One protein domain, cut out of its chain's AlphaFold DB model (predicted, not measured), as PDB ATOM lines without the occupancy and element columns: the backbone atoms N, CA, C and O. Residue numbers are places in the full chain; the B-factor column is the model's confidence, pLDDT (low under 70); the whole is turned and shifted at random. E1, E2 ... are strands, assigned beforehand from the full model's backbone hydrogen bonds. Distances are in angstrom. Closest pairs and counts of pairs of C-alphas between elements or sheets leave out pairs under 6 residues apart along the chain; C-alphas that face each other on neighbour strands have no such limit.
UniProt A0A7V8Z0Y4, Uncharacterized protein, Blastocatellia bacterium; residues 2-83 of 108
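Overview. This is residues 2 to 83 of the 108 residues of an uncharacterized protein of Blastocatellia bacterium (UniProt A0A7V8Z0Y4). A single flat, twisted sheet of five strands, E1 to E5, runs back and forth in chain order with no named helix over either face. Beyond the E5 edge a long tail, residues 60 to 83, runs on past the end of E5 and folds back as a loose loop, whose residues 67 to 72 and 77 to 83 stick out free. The printed part has 82 residues, with five named strands in the sheet order E1, E2, E3, E4, E5, each antiparallel to its neighbours; the class is all strand, though under half of the residues, 34 of 82, are in named elements. The whole is only just loose, close to extended, with a radius of gyration of the C-alphas of 17.3 A, and spans 49 by 43 by 11 A.

Arrangement. The sheet is a meander, each strand the antiparallel neighbour of the one before. E1, residues 4 to 12, is an edge strand and forms a hairpin with E2, residues 17 to 25, at 166 degrees between their directions; N 10 and O 19 are 2.8 A apart and N 21 and O 8 are 2.8 A apart, both within hydrogen-bond range. E2 forms a hairpin with E3, residues 31 to 35, at 164 degrees; N 24 and O 33 are within hydrogen-bond range at 2.8 A. E3 forms a hairpin with E4, residues 41 to 46, at 167 degrees; N 34 and O 42 are 2.8 A apart, within hydrogen-bond range. E4 forms a hairpin with the other edge strand, E5, residues 55 to 59, at 162 degrees; N 43 and O 59 are 2.8 A apart, within hydrogen-bond range. The pairing of E4 is staggered: it pairs with E3 over residues 41 to 43 and with E5 over residues 43 to 46. E1 and E5 are apart. From edge to edge the strands' lines turn by 30 degrees.

Along the chain. E1 begins at C-alpha 4, (-3.249, 47.952, 1.472), and is 26.7 A long from first to last C-alpha. E2 is 27.0 A long, E3 11.3 A and E4 16.4 A. E5 is 11.0 A long and ends at C-alpha 59, (-7.994, 44.976, 20.442). The last printed C-alpha, Thr 83, is at (-2.401, 30.967, 32.578).

Size, cuts and confidence. The C-alphas farthest apart, those of Ile 13 and Thr 83, are 49.9 A from each other. Residues 12 to 17 also stand free. The printed part has no cut. The links E1 to E2, E2 to E3 and E3 to E4 are tight, and E4 to E5 is short. The mean pLDDT of the printed part is 71.5; residues 2 to 3 and 62 to 83 of this model are under 70.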
ATOM      1  N   VAL A   2       4.447  49.041   3.265       48.72
ATOM      2  CA  VAL A   2       3.291  49.577   2.526       48.72
ATOM      3  C   VAL A   2       2.066  48.723   2.849       48.72
ATOM      4  O   VAL A   2       2.154  47.500   2.874       48.72
ATOM      5  N   LYS A   3       0.961  49.392   3.178       64.81
ATOM      6  CA  LYS A   3      -0.285  48.809   3.681       64.81
ATOM      7  C   LYS A   3      -1.353  48.943   2.608       64.81
ATOM      8  O   LYS A   3      -1.571  50.046   2.110       64.81
ATOM      9  N   PHE A   4      -2.046  47.856   2.290       74.56
ATOM     10  CA  PHE A   4      -3.249  47.952   1.472       74.56
ATOM     11  C   PHE A   4      -4.376  48.502   2.346       74.56
ATOM     12  O   PHE A   4      -4.660  47.956   3.413       74.56
ATOM     13  N   SER A   5      -4.985  49.607   1.914       82.69
ATOM     14  CA  SER A   5      -6.092  50.259   2.615       82.69
ATOM     15  C   SER A   5      -7.329  50.230   1.740       82.69
ATOM     16  O   SER A   5      -7.276  50.629   0.579       82.69
ATOM     17  N   TRP A   6      -8.429  49.741   2.298       84.25
ATOM     18  CA  TRP A   6      -9.716  49.654   1.626       84.25
ATOM     19  C   TRP A   6     -10.709  50.518   2.388       84.25
ATOM     20  O   TRP A   6     -10.839  50.393   3.607       84.25
ATOM     21  N   THR A   7     -11.416  51.373   1.661       88.88
ATOM     22  CA  THR A   7     -12.487  52.207   2.205       88.88
ATOM     23  C   THR A   7     -13.772  51.853   1.480       88.88
ATOM     24  O   THR A   7     -13.781  51.742   0.255       88.88
ATOM     25  N   LYS A   8     -14.851  51.658   2.236       86.44
ATOM     26  CA  LYS A   8     -16.201  51.489   1.700       86.44
ATOM     27  C   LYS A   8     -17.126  52.478   2.379       86.44
ATOM     28  O   LYS A   8     -17.158  52.541   3.608       86.44
ATOM     29  N   ASN A   9     -17.895  53.201   1.584       87.00
ATOM     30  CA  ASN A   9     -18.863  54.177   2.052       87.00
ATOM     31  C   ASN A   9     -20.262  53.827   1.543       87.00
ATOM     32  O   ASN A   9     -20.434  53.355   0.420       87.00
ATOM     33  N   TYR A  10     -21.252  54.073   2.389       84.06
ATOM     34  CA  TYR A  10     -22.667  53.859   2.129       84.06
ATOM     35  C   TYR A  10     -23.427  55.112   2.546       84.06
ATOM     36  O   TYR A  10     -23.076  55.770   3.528       84.06
ATOM     37  N   PHE A  11     -24.470  55.432   1.794       86.69
ATOM     38  CA  PHE A  11     -25.383  56.512   2.123       86.69
ATOM     39  C   PHE A  11     -26.775  55.922   2.305       86.69
ATOM     40  O   PHE A  11     -27.332  55.352   1.366       86.69
ATOM     41  N   ASP A  12     -27.312  56.023   3.517       81.81
ATOM     42  CA  ASP A  12     -28.695  55.658   3.791       81.81
ATOM     43  C   ASP A  12     -29.590  56.871   3.520       81.81
ATOM     44  O   ASP A  12     -29.582  57.858   4.256       81.81
ATOM     45  N   ILE A  13     -30.360  56.787   2.435       83.56
ATOM     46  CA  ILE A  13     -31.271  57.844   1.986       83.56
ATOM     47  C   ILE A  13     -32.436  58.019   2.973       83.56
ATOM     48  O   ILE A  13     -32.915  59.135   3.152       83.56
ATOM     49  N   ALA A  14     -32.881  56.945   3.634       87.69
ATOM     50  CA  ALA A  14     -34.045  56.986   4.516       87.69
ATOM     51  C   ALA A  14     -33.752  57.732   5.823       87.69
ATOM     52  O   ALA A  14     -34.620  58.419   6.360       87.69
ATOM     53  N   THR A  15     -32.524  57.615   6.323       86.69
ATOM     54  CA  THR A  15     -32.074  58.264   7.563       86.69
ATOM     55  C   THR A  15     -31.149  59.459   7.316       86.69
ATOM     56  O   THR A  15     -30.698  60.091   8.271       86.69
ATOM     57  N   ASN A  16     -30.893  59.801   6.045       86.94
ATOM     58  CA  ASN A  16     -29.931  60.820   5.615       86.94
ATOM     59  C   ASN A  16     -28.558  60.645   6.295       86.94
ATOM     60  O   ASN A  16     -27.934  61.611   6.742       86.94
ATOM     61  N   GLN A  17     -28.116  59.393   6.429       84.81
ATOM     62  CA  GLN A  17     -26.930  59.031   7.195       84.81
ATOM     63  C   GLN A  17     -25.790  58.593   6.275       84.81
ATOM     64  O   GLN A  17     -25.937  57.709   5.431       84.81
ATOM     65  N   TYR A  18     -24.614  59.181   6.494       83.25
ATOM     66  CA  TYR A  18     -23.365  58.737   5.883       83.25
ATOM     67  C   TYR A  18     -22.672  57.706   6.778       83.25
ATOM     68  O   TYR A  18     -22.478  57.944   7.972       83.25
ATOM     69  N   VAL A  19     -22.281  56.571   6.197       85.75
ATOM     70  CA  VAL A  19     -21.577  55.489   6.893       85.75
ATOM     71  C   VAL A  19     -20.318  55.132   6.116       85.75
ATOM     72  O   VAL A  19     -20.383  54.744   4.954       85.75
ATOM     73  N   GLU A  20     -19.162  55.209   6.768       87.12
ATOM     74  CA  GLU A  20     -17.867  54.881   6.171       87.12
ATOM     75  C   GLU A  20     -17.146  53.835   7.011       87.12
ATOM     76  O   GLU A  20     -16.997  53.981   8.217       87.12
ATOM     77  N   THR A  21     -16.665  52.786   6.357       88.31
ATOM     78  CA  THR A  21     -15.865  51.730   6.978       88.31
ATOM     79  C   THR A  21     -14.499  51.669   6.313       88.31
ATOM     80  O   THR A  21     -14.365  51.896   5.107       88.31
ATOM     81  N   LYS A  22     -13.467  51.374   7.105       91.00
ATOM     82  CA  LYS A  22     -12.071  51.314   6.646       91.00
ATOM     83  C   LYS A  22     -11.437  50.021   7.110       91.00
ATOM     84  O   LYS A  22     -11.702  49.575   8.221       91.00
ATOM     85  N   ALA A  23     -10.550  49.458   6.305       89.62
ATOM     86  CA  ALA A  23      -9.735  48.315   6.687       89.62
ATOM     87  C   ALA A  23      -8.308  48.474   6.160       89.62
ATOM     88  O   ALA A  23      -8.095  48.960   5.051       89.62
ATOM     89  N   GLN A  24      -7.329  48.054   6.958       88.25
ATOM     90  CA  GLN A  24      -5.924  47.987   6.575       88.25
ATOM     91  C   GLN A  24      -5.402  46.571   6.733       88.25
ATOM     92  O   GLN A  24      -5.606  45.938   7.773       88.25
ATOM     93  N   TYR A  25      -4.662  46.133   5.724       85.75
ATOM     94  CA  TYR A  25      -4.067  44.809   5.645       85.75
ATOM     95  C   TYR A  25      -2.543  44.901   5.601       85.75
ATOM     96  O   TYR A  25      -1.972  45.924   5.201       85.75
ATOM     97  N   ASP A  26      -1.882  43.833   6.040       84.50
ATOM     98  CA  ASP A  26      -0.451  43.652   5.812       84.50
ATOM     99  C   ASP A  26      -0.160  43.157   4.380       84.50
ATOM    100  O   ASP A  26      -1.061  43.014   3.551       84.50
ATOM    101  N   LEU A  27       1.121  42.935   4.071       81.00
ATOM    102  CA  LEU A  27       1.566  42.481   2.748       81.00
ATOM    103  C   LEU A  27       1.141  41.041   2.428       81.00
ATOM    104  O   LEU A  27       1.164  40.648   1.266       81.00
ATOM    105  N   MET A  28       0.753  40.272   3.443       81.62
ATOM    106  CA  MET A  28       0.318  38.883   3.331       81.62
ATOM    107  C   MET A  28      -1.214  38.778   3.260       81.62
ATOM    108  O   MET A  28      -1.752  37.681   3.163       81.62
ATOM    109  N   GLY A  29      -1.923  39.913   3.284       79.62
ATOM    110  CA  GLY A  29      -3.380  39.972   3.213       79.62
ATOM    111  C   GLY A  29      -4.085  39.784   4.558       79.62
ATOM    112  O   GLY A  29      -5.310  39.687   4.586       79.62
ATOM    113  N   ASN A  30      -3.363  39.779   5.682       81.56
ATOM    114  CA  ASN A  30      -3.997  39.683   6.995       81.56
ATOM    115  C   ASN A  30      -4.550  41.042   7.429       81.56
ATOM    116  O   ASN A  30      -3.887  42.074   7.306       81.56
ATOM    117  N   LEU A  31      -5.755  41.045   8.007       84.69
ATOM    118  CA  LEU A  31      -6.372  42.254   8.549       84.69
ATOM    119  C   LEU A  31      -5.604  42.746   9.787       84.69
ATOM    120  O   LEU A  31      -5.437  42.015  10.764       84.69
ATOM    121  N   ARG A  32      -5.176  44.011   9.763       88.56
ATOM    122  CA  ARG A  32      -4.453  44.668  10.861       88.56
ATOM    123  C   ARG A  32      -5.321  45.658  11.617       88.56
ATOM    124  O   ARG A  32      -5.307  45.632  12.842       88.56
ATOM    125  N   TYR A  33      -6.078  46.484  10.903       86.88
ATOM    126  CA  TYR A  33      -6.939  47.517  11.481       86.88
ATOM    127  C   TYR A  33      -8.267  47.546  10.734       86.88
ATOM    128  O   TYR A  33      -8.277  47.434   9.511       86.88
ATOM    129  N   ALA A  34      -9.370  47.726  11.449       87.88
ATOM    130  CA  ALA A  34     -10.691  47.925  10.877       87.88
ATOM    131  C   ALA A  34     -11.450  48.987  11.671       87.88
ATOM    132  O   ALA A  34     -11.485  48.927  12.898       87.88
ATOM    133  N   TRP A  35     -12.067  49.931  10.969       87.06
ATOM    134  CA  TRP A  35     -12.928  50.958  11.541       87.06
ATOM    135  C   TRP A  35     -14.361  50.724  11.090       87.06
ATOM    136  O   TRP A  35     -14.620  50.557   9.892       87.06
ATOM    137  N   ASP A  36     -15.275  50.715  12.055       83.69
ATOM    138  CA  ASP A  36     -16.707  50.697  11.781       83.69
ATOM    139  C   ASP A  36     -17.232  52.089  11.377       83.69
ATOM    140  O   ASP A  36     -16.510  53.087  11.403       83.69
ATOM    141  N   GLY A  37     -18.518  52.154  11.026       78.56
ATOM    142  CA  GLY A  37     -19.207  53.392  10.647       78.56
ATOM    143  C   GLY A  37     -19.264  54.471  11.731       78.56
ATOM    144  O   GLY A  37     -19.588  55.615  11.438       78.56
ATOM    145  N   SER A  38     -18.965  54.109  12.980       80.44
ATOM    146  CA  SER A  38     -18.870  55.014  14.129       80.44
ATOM    147  C   SER A  38     -17.415  55.337  14.487       80.44
ATOM    148  O   SER A  38     -17.154  55.909  15.544       80.44
ATOM    149  N   ASN A  39     -16.472  54.993  13.604       81.19
ATOM    150  CA  ASN A  39     -15.035  55.178  13.765       81.19
ATOM    151  C   ASN A  39     -14.421  54.389  14.942       81.19
ATOM    152  O   ASN A  39     -13.324  54.717  15.402       81.19
ATOM    153  N   ASN A  40     -15.084  53.334  15.425       83.31
ATOM    154  CA  ASN A  40     -14.505  52.466  16.443       83.31
ATOM    155  C   ASN A  40     -13.494  51.503  15.808       83.31
ATOM    156  O   ASN A  40     -13.780  50.862  14.795       83.31
ATOM    157  N   LEU A  41     -12.317  51.377  16.429       83.75
ATOM    158  CA  LEU A  41     -11.211  50.571  15.919       83.75
ATOM    159  C   LEU A  41     -11.235  49.139  16.469       83.75
ATOM    160  O   LEU A  41     -11.228  48.925  17.679       83.75
ATOM    161  N   SER A  42     -11.141  48.169  15.562       85.88
ATOM    162  CA  SER A  42     -10.723  46.791  15.831       85.88
ATOM    163  C   SER A  42      -9.323  46.557  15.261       85.88
ATOM    164  O   SER A  42      -9.071  46.878  14.100       85.88
ATOM    165  N   GLN A  43      -8.410  45.974  16.035       86.88
ATOM    166  CA  GLN A  43      -7.026  45.748  15.613       86.88
ATOM    167  C   GLN A  43      -6.548  44.338  15.958       86.88
ATOM    168  O   GLN A  43      -6.829  43.814  17.036       86.88
ATOM    169  N   THR A  44      -5.765  43.753  15.052       85.81
ATOM    170  CA  THR A  44      -4.989  42.537  15.313       85.81
ATOM    171  C   THR A  44      -3.500  42.860  15.237       85.81
ATOM    172  O   THR A  44      -3.012  43.425  14.253       85.81
ATOM    173  N   GLU A  45      -2.768  42.516  16.292       82.31
ATOM    174  CA  GLU A  45      -1.315  42.659  16.365       82.31
ATOM    175  C   GLU A  45      -0.639  41.306  16.234       82.31
ATOM    176  O   GLU A  45      -1.166  40.281  16.660       82.31
ATOM    177  N   TYR A  46       0.552  41.340  15.654       78.38
ATOM    178  CA  TYR A  46       1.424  40.197  15.452       78.38
ATOM    179  C   TYR A  46       2.797  40.615  15.975       78.38
ATOM    180  O   TYR A  46       3.227  41.744  15.712       78.38
ATOM    181  N   SER A  47       3.457  39.733  16.721       79.12
ATOM    182  CA  SER A  47       4.765  40.008  17.318       79.12
ATOM    183  C   SER A  47       5.902  39.584  16.395       79.12
ATOM    184  O   SER A  47       5.837  38.528  15.764       79.12
ATOM    185  N   ALA A  48       6.984  40.365  16.408       77.44
ATOM    186  CA  ALA A  48       8.251  39.998  15.782       77.44
ATOM    187  C   ALA A  48       8.869  38.734  16.409       77.44
ATOM    188  O   ALA A  48       9.594  38.018  15.737       77.44
ATOM    189  N   THR A  49       8.548  38.425  17.673       84.50
ATOM    190  CA  THR A  49       9.026  37.216  18.375       84.50
ATOM    191  C   THR A  49       8.661  35.917  17.657       84.50
ATOM    192  O   THR A  49       9.341  34.915  17.834       84.50
ATOM    193  N   TYR A  50       7.586  35.929  16.870       77.19
ATOM    194  CA  TYR A  50       7.094  34.761  16.141       77.19
ATOM    195  C   TYR A  50       7.077  35.015  14.633       77.19
ATOM    196  O   TYR A  50       6.165  34.547  13.956       77.19
ATOM    197  N   ASP A  51       7.999  35.840  14.125       78.81
ATOM    198  CA  ASP A  51       8.111  36.205  12.705       78.81
ATOM    199  C   ASP A  51       6.790  36.683  12.079       78.81
ATOM    200  O   ASP A  51       6.533  36.512  10.890       78.81
ATOM    201  N   TYR A  52       5.918  37.283  12.896       74.25
ATOM    202  CA  TYR A  52       4.565  37.683  12.511       74.25
ATOM    203  C   TYR A  52       3.676  36.542  11.975       74.25
ATOM    204  O   TYR A  52       2.656  36.816  11.348       74.25
ATOM    205  N   ALA A  53       4.007  35.279  12.259       74.75
ATOM    206  CA  ALA A  53       3.254  34.111  11.803       74.75
ATOM    207  C   ALA A  53       1.875  33.989  12.472       74.75
ATOM    208  O   ALA A  53       0.939  33.457  11.876       74.75
ATOM    209  N   TYR A  54       1.736  34.500  13.702       76.69
ATOM    210  CA  TYR A  54       0.521  34.352  14.504       76.69
ATOM    211  C   TYR A  54       0.060  35.674  15.124       76.69
ATOM    212  O   TYR A  54       0.892  36.487  15.546       76.69
ATOM    213  N   PRO A  55      -1.265  35.894  15.228       79.81
ATOM    214  CA  PRO A  55      -1.802  37.035  15.947       79.81
ATOM    215  C   PRO A  55      -1.508  36.883  17.440       79.81
ATOM    216  O   PRO A  55      -1.865  35.887  18.064       79.81
ATOM    217  N   THR A  56      -0.876  37.891  18.029       84.25
ATOM    218  CA  THR A  56      -0.470  37.896  19.440       84.25
ATOM    219  C   THR A  56      -1.382  38.736  20.317       84.25
ATOM    220  O   THR A  56      -1.367  38.591  21.536       84.25
ATOM    221  N   LYS A  57      -2.183  39.627  19.721       76.50
ATOM    222  CA  LYS A  57      -3.160  40.439  20.451       76.50
ATOM    223  C   LYS A  57      -4.325  40.826  19.556       76.50
ATOM    224  O   LYS A  57      -4.145  41.123  18.376       76.50
ATOM    225  N   LYS A  58      -5.516  40.883  20.148       83.75
ATOM    226  CA  LYS A  58      -6.694  41.508  19.549       83.75
ATOM    227  C   LYS A  58      -7.152  42.658  20.431       83.75
ATOM    228  O   LYS A  58      -7.271  42.503  21.643       83.75
ATOM    229  N   ILE A  59      -7.390  43.805  19.814       77.62
ATOM    230  CA  ILE A  59      -7.994  44.976  20.442       77.62
ATOM    231  C   ILE A  59      -9.366  45.120  19.799       77.62
ATOM    232  O   ILE A  59      -9.465  45.350  18.595       77.62
ATOM    233  N   SER A  60     -10.417  44.924  20.586       76.94
ATOM    234  CA  SER A  60     -11.789  45.171  20.158       76.94
ATOM    235  C   SER A  60     -12.219  46.572  20.583       76.94
ATOM    236  O   SER A  60     -11.793  47.040  21.645       76.94
ATOM    237  N   PRO A  61     -13.109  47.222  19.824       70.88
ATOM    238  CA  PRO A  61     -13.747  48.437  20.285       70.88
ATOM    239  C   PRO A  61     -14.506  48.132  21.575       70.88
ATOM    240  O   PRO A  61     -15.154  47.090  21.698       70.88
ATOM    241  N   VAL A  62     -14.380  49.014  22.569       63.28
ATOM    242  CA  VAL A  62     -15.139  48.881  23.814       63.28
ATOM    243  C   VAL A  62     -16.618  48.966  23.437       63.28
ATOM    244  O   VAL A  62     -17.020  49.981  22.859       63.28
ATOM    245  N   PRO A  63     -17.439  47.938  23.718       56.28
ATOM    246  CA  PRO A  63     -18.857  48.022  23.430       56.28
ATOM    247  C   PRO A  63     -19.420  49.211  24.203       56.28
ATOM    248  O   PRO A  63     -19.258  49.308  25.423       56.28
ATOM    249  N   ARG A  64     -20.062  50.141  23.489       44.66
ATOM    250  CA  ARG A  64     -20.798  51.229  24.129       44.66
ATOM    251  C   ARG A  64     -21.791  50.590  25.094       44.66
ATOM    252  O   ARG A  64     -22.671  49.845  24.664       44.66
ATOM    253  N   VAL A  65     -21.657  50.876  26.387       49.44
ATOM    254  CA  VAL A  65     -22.663  50.478  27.372       49.44
ATOM    255  C   VAL A  65     -23.933  51.244  27.025       49.44
ATOM    256  O   VAL A  65     -24.044  52.446  27.266       49.44
ATOM    257  N   VAL A  66     -24.887  50.560  26.401       46.53
ATOM    258  CA  VAL A  66     -26.252  51.062  26.319       46.53
ATOM    259  C   VAL A  66     -26.799  50.971  27.735       46.53
ATOM    260  O   VAL A  66     -26.986  49.875  28.263       46.53
ATOM    261  N   TYR A  67     -27.014  52.120  28.376       42.44
ATOM    262  CA  TYR A  67     -27.805  52.175  29.596       42.44
ATOM    263  C   TYR A  67     -29.231  51.758  29.227       42.44
ATOM    264  O   TYR A  67     -30.042  52.575  28.794       42.44
ATOM    265  N   VAL A  68     -29.530  50.467  29.354       48.59
ATOM    266  CA  VAL A  68     -30.910  49.988  29.407       48.59
ATOM    267  C   VAL A  68     -31.571  50.700  30.584       48.59
ATOM    268  O   VAL A  68     -31.094  50.607  31.718       48.59
ATOM    269  N   ARG A  69     -32.613  51.496  30.306       44.16
ATOM    270  CA  ARG A  69     -33.392  52.167  31.354       44.16
ATOM    271  C   ARG A  69     -33.875  51.103  32.341       44.16
ATOM    272  O   ARG A  69     -34.590  50.186  31.958       44.16
ATOM    273  N   SER A  70     -33.421  51.283  33.581       43.41
ATOM    274  CA  SER A  70     -33.779  50.590  34.823       43.41
ATOM    275  C   SER A  70     -33.703  49.059  34.816       43.41
ATOM    276  O   SER A  70     -34.631  48.377  34.398       43.41
ATOM    277  N   GLY A  71     -32.633  48.537  35.424       41.03
ATOM    278  CA  GLY A  71     -32.692  47.276  36.171       41.03
ATOM    279  C   GLY A  71     -31.512  46.329  35.980       41.03
ATOM    280  O   GLY A  71     -31.145  45.634  36.917       41.03
ATOM    281  N   PHE A  72     -30.871  46.321  34.811       42.69
ATOM    282  CA  PHE A  72     -29.892  45.282  34.476       42.69
ATOM    283  C   PHE A  72     -28.519  45.883  34.162       42.69
ATOM    284  O   PHE A  72     -28.254  46.354  33.053       42.69
ATOM    285  N   ARG A  73     -27.618  45.882  35.152       42.56
ATOM    286  CA  ARG A  73     -26.198  46.171  34.908       42.56
ATOM    287  C   ARG A  73     -25.554  44.944  34.267       42.56
ATOM    288  O   ARG A  73     -25.163  44.013  34.959       42.56
ATOM    289  N   HIS A  74     -25.381  44.970  32.948       40.38
ATOM    290  CA  HIS A  74     -24.443  44.075  32.275       40.38
ATOM    291  C   HIS A  74     -23.018  44.579  32.538       40.38
ATOM    292  O   HIS A  74     -22.500  45.439  31.828       40.38
ATOM    293  N   GLN A  75     -22.391  44.086  33.608       35.81
ATOM    294  CA  GLN A  75     -20.949  44.231  33.786       35.81
ATOM    295  C   GLN A  75     -20.254  43.275  32.811       35.81
ATOM    296  O   GLN A  75     -20.158  42.075  33.060       35.81
ATOM    297  N   TYR A  76     -19.747  43.802  31.697       36.56
ATOM    298  CA  TYR A  76     -18.792  43.074  30.863       36.56
ATOM    299  C   TYR A  76     -17.437  43.067  31.584       36.56
ATOM    300  O   TYR A  76     -16.596  43.937  31.373       36.56
ATOM    301  N   SER A  77     -17.239  42.118  32.501       38.84
ATOM    302  CA  SER A  77     -15.927  41.859  33.096       38.84
ATOM    303  C   SER A  77     -15.177  40.878  32.199       38.84
ATOM    304  O   SER A  77     -15.500  39.692  32.160       38.84
ATOM    305  N   CYS A  78     -14.166  41.357  31.470       36.00
ATOM    306  CA  CYS A  78     -13.142  40.468  30.933       36.00
ATOM    307  C   CYS A  78     -12.282  39.999  32.114       36.00
ATOM    308  O   CYS A  78     -11.344  40.663  32.547       36.00
ATOM    309  N   ARG A  79     -12.660  38.868  32.713       37.50
ATOM    310  CA  ARG A  79     -11.849  38.224  33.743       37.50
ATOM    311  C   ARG A  79     -10.622  37.639  33.035       37.50
ATOM    312  O   ARG A  79     -10.753  36.651  32.321       37.50
ATOM    313  N   ASN A  80      -9.455  38.267  33.198       37.34
ATOM    314  CA  ASN A  80      -8.172  37.677  32.810       37.34
ATOM    315  C   ASN A  80      -8.046  36.325  33.526       37.34
ATOM    316  O   ASN A  80      -7.832  36.287  34.740       37.34
ATOM    317  N   LEU A  81      -8.252  35.224  32.802       34.91
ATOM    318  CA  LEU A  81      -8.034  33.891  33.340       34.91
ATOM    319  C   LEU A  81      -6.530  33.631  33.349       34.91
ATOM    320  O   LEU A  81      -5.847  33.732  32.331       34.91
ATOM    321  N   ARG A  82      -6.042  33.378  34.559       33.81
ATOM    322  CA  ARG A  82      -4.683  32.977  34.904       33.81
ATOM    323  C   ARG A  82      -4.241  31.841  33.973       33.81
ATOM    324  O   ARG A  82      -4.954  30.855  33.826       33.81
ATOM    325  N   THR A  83      -3.088  32.012  33.337       39.91
ATOM    326  CA  THR A  83      -2.401  30.967  32.578       39.91
ATOM    327  C   THR A  83      -1.841  29.936  33.554       39.91
ATOM    328  O   THR A  83      -0.786  30.180  34.139       39.91
TER     329      THR A  83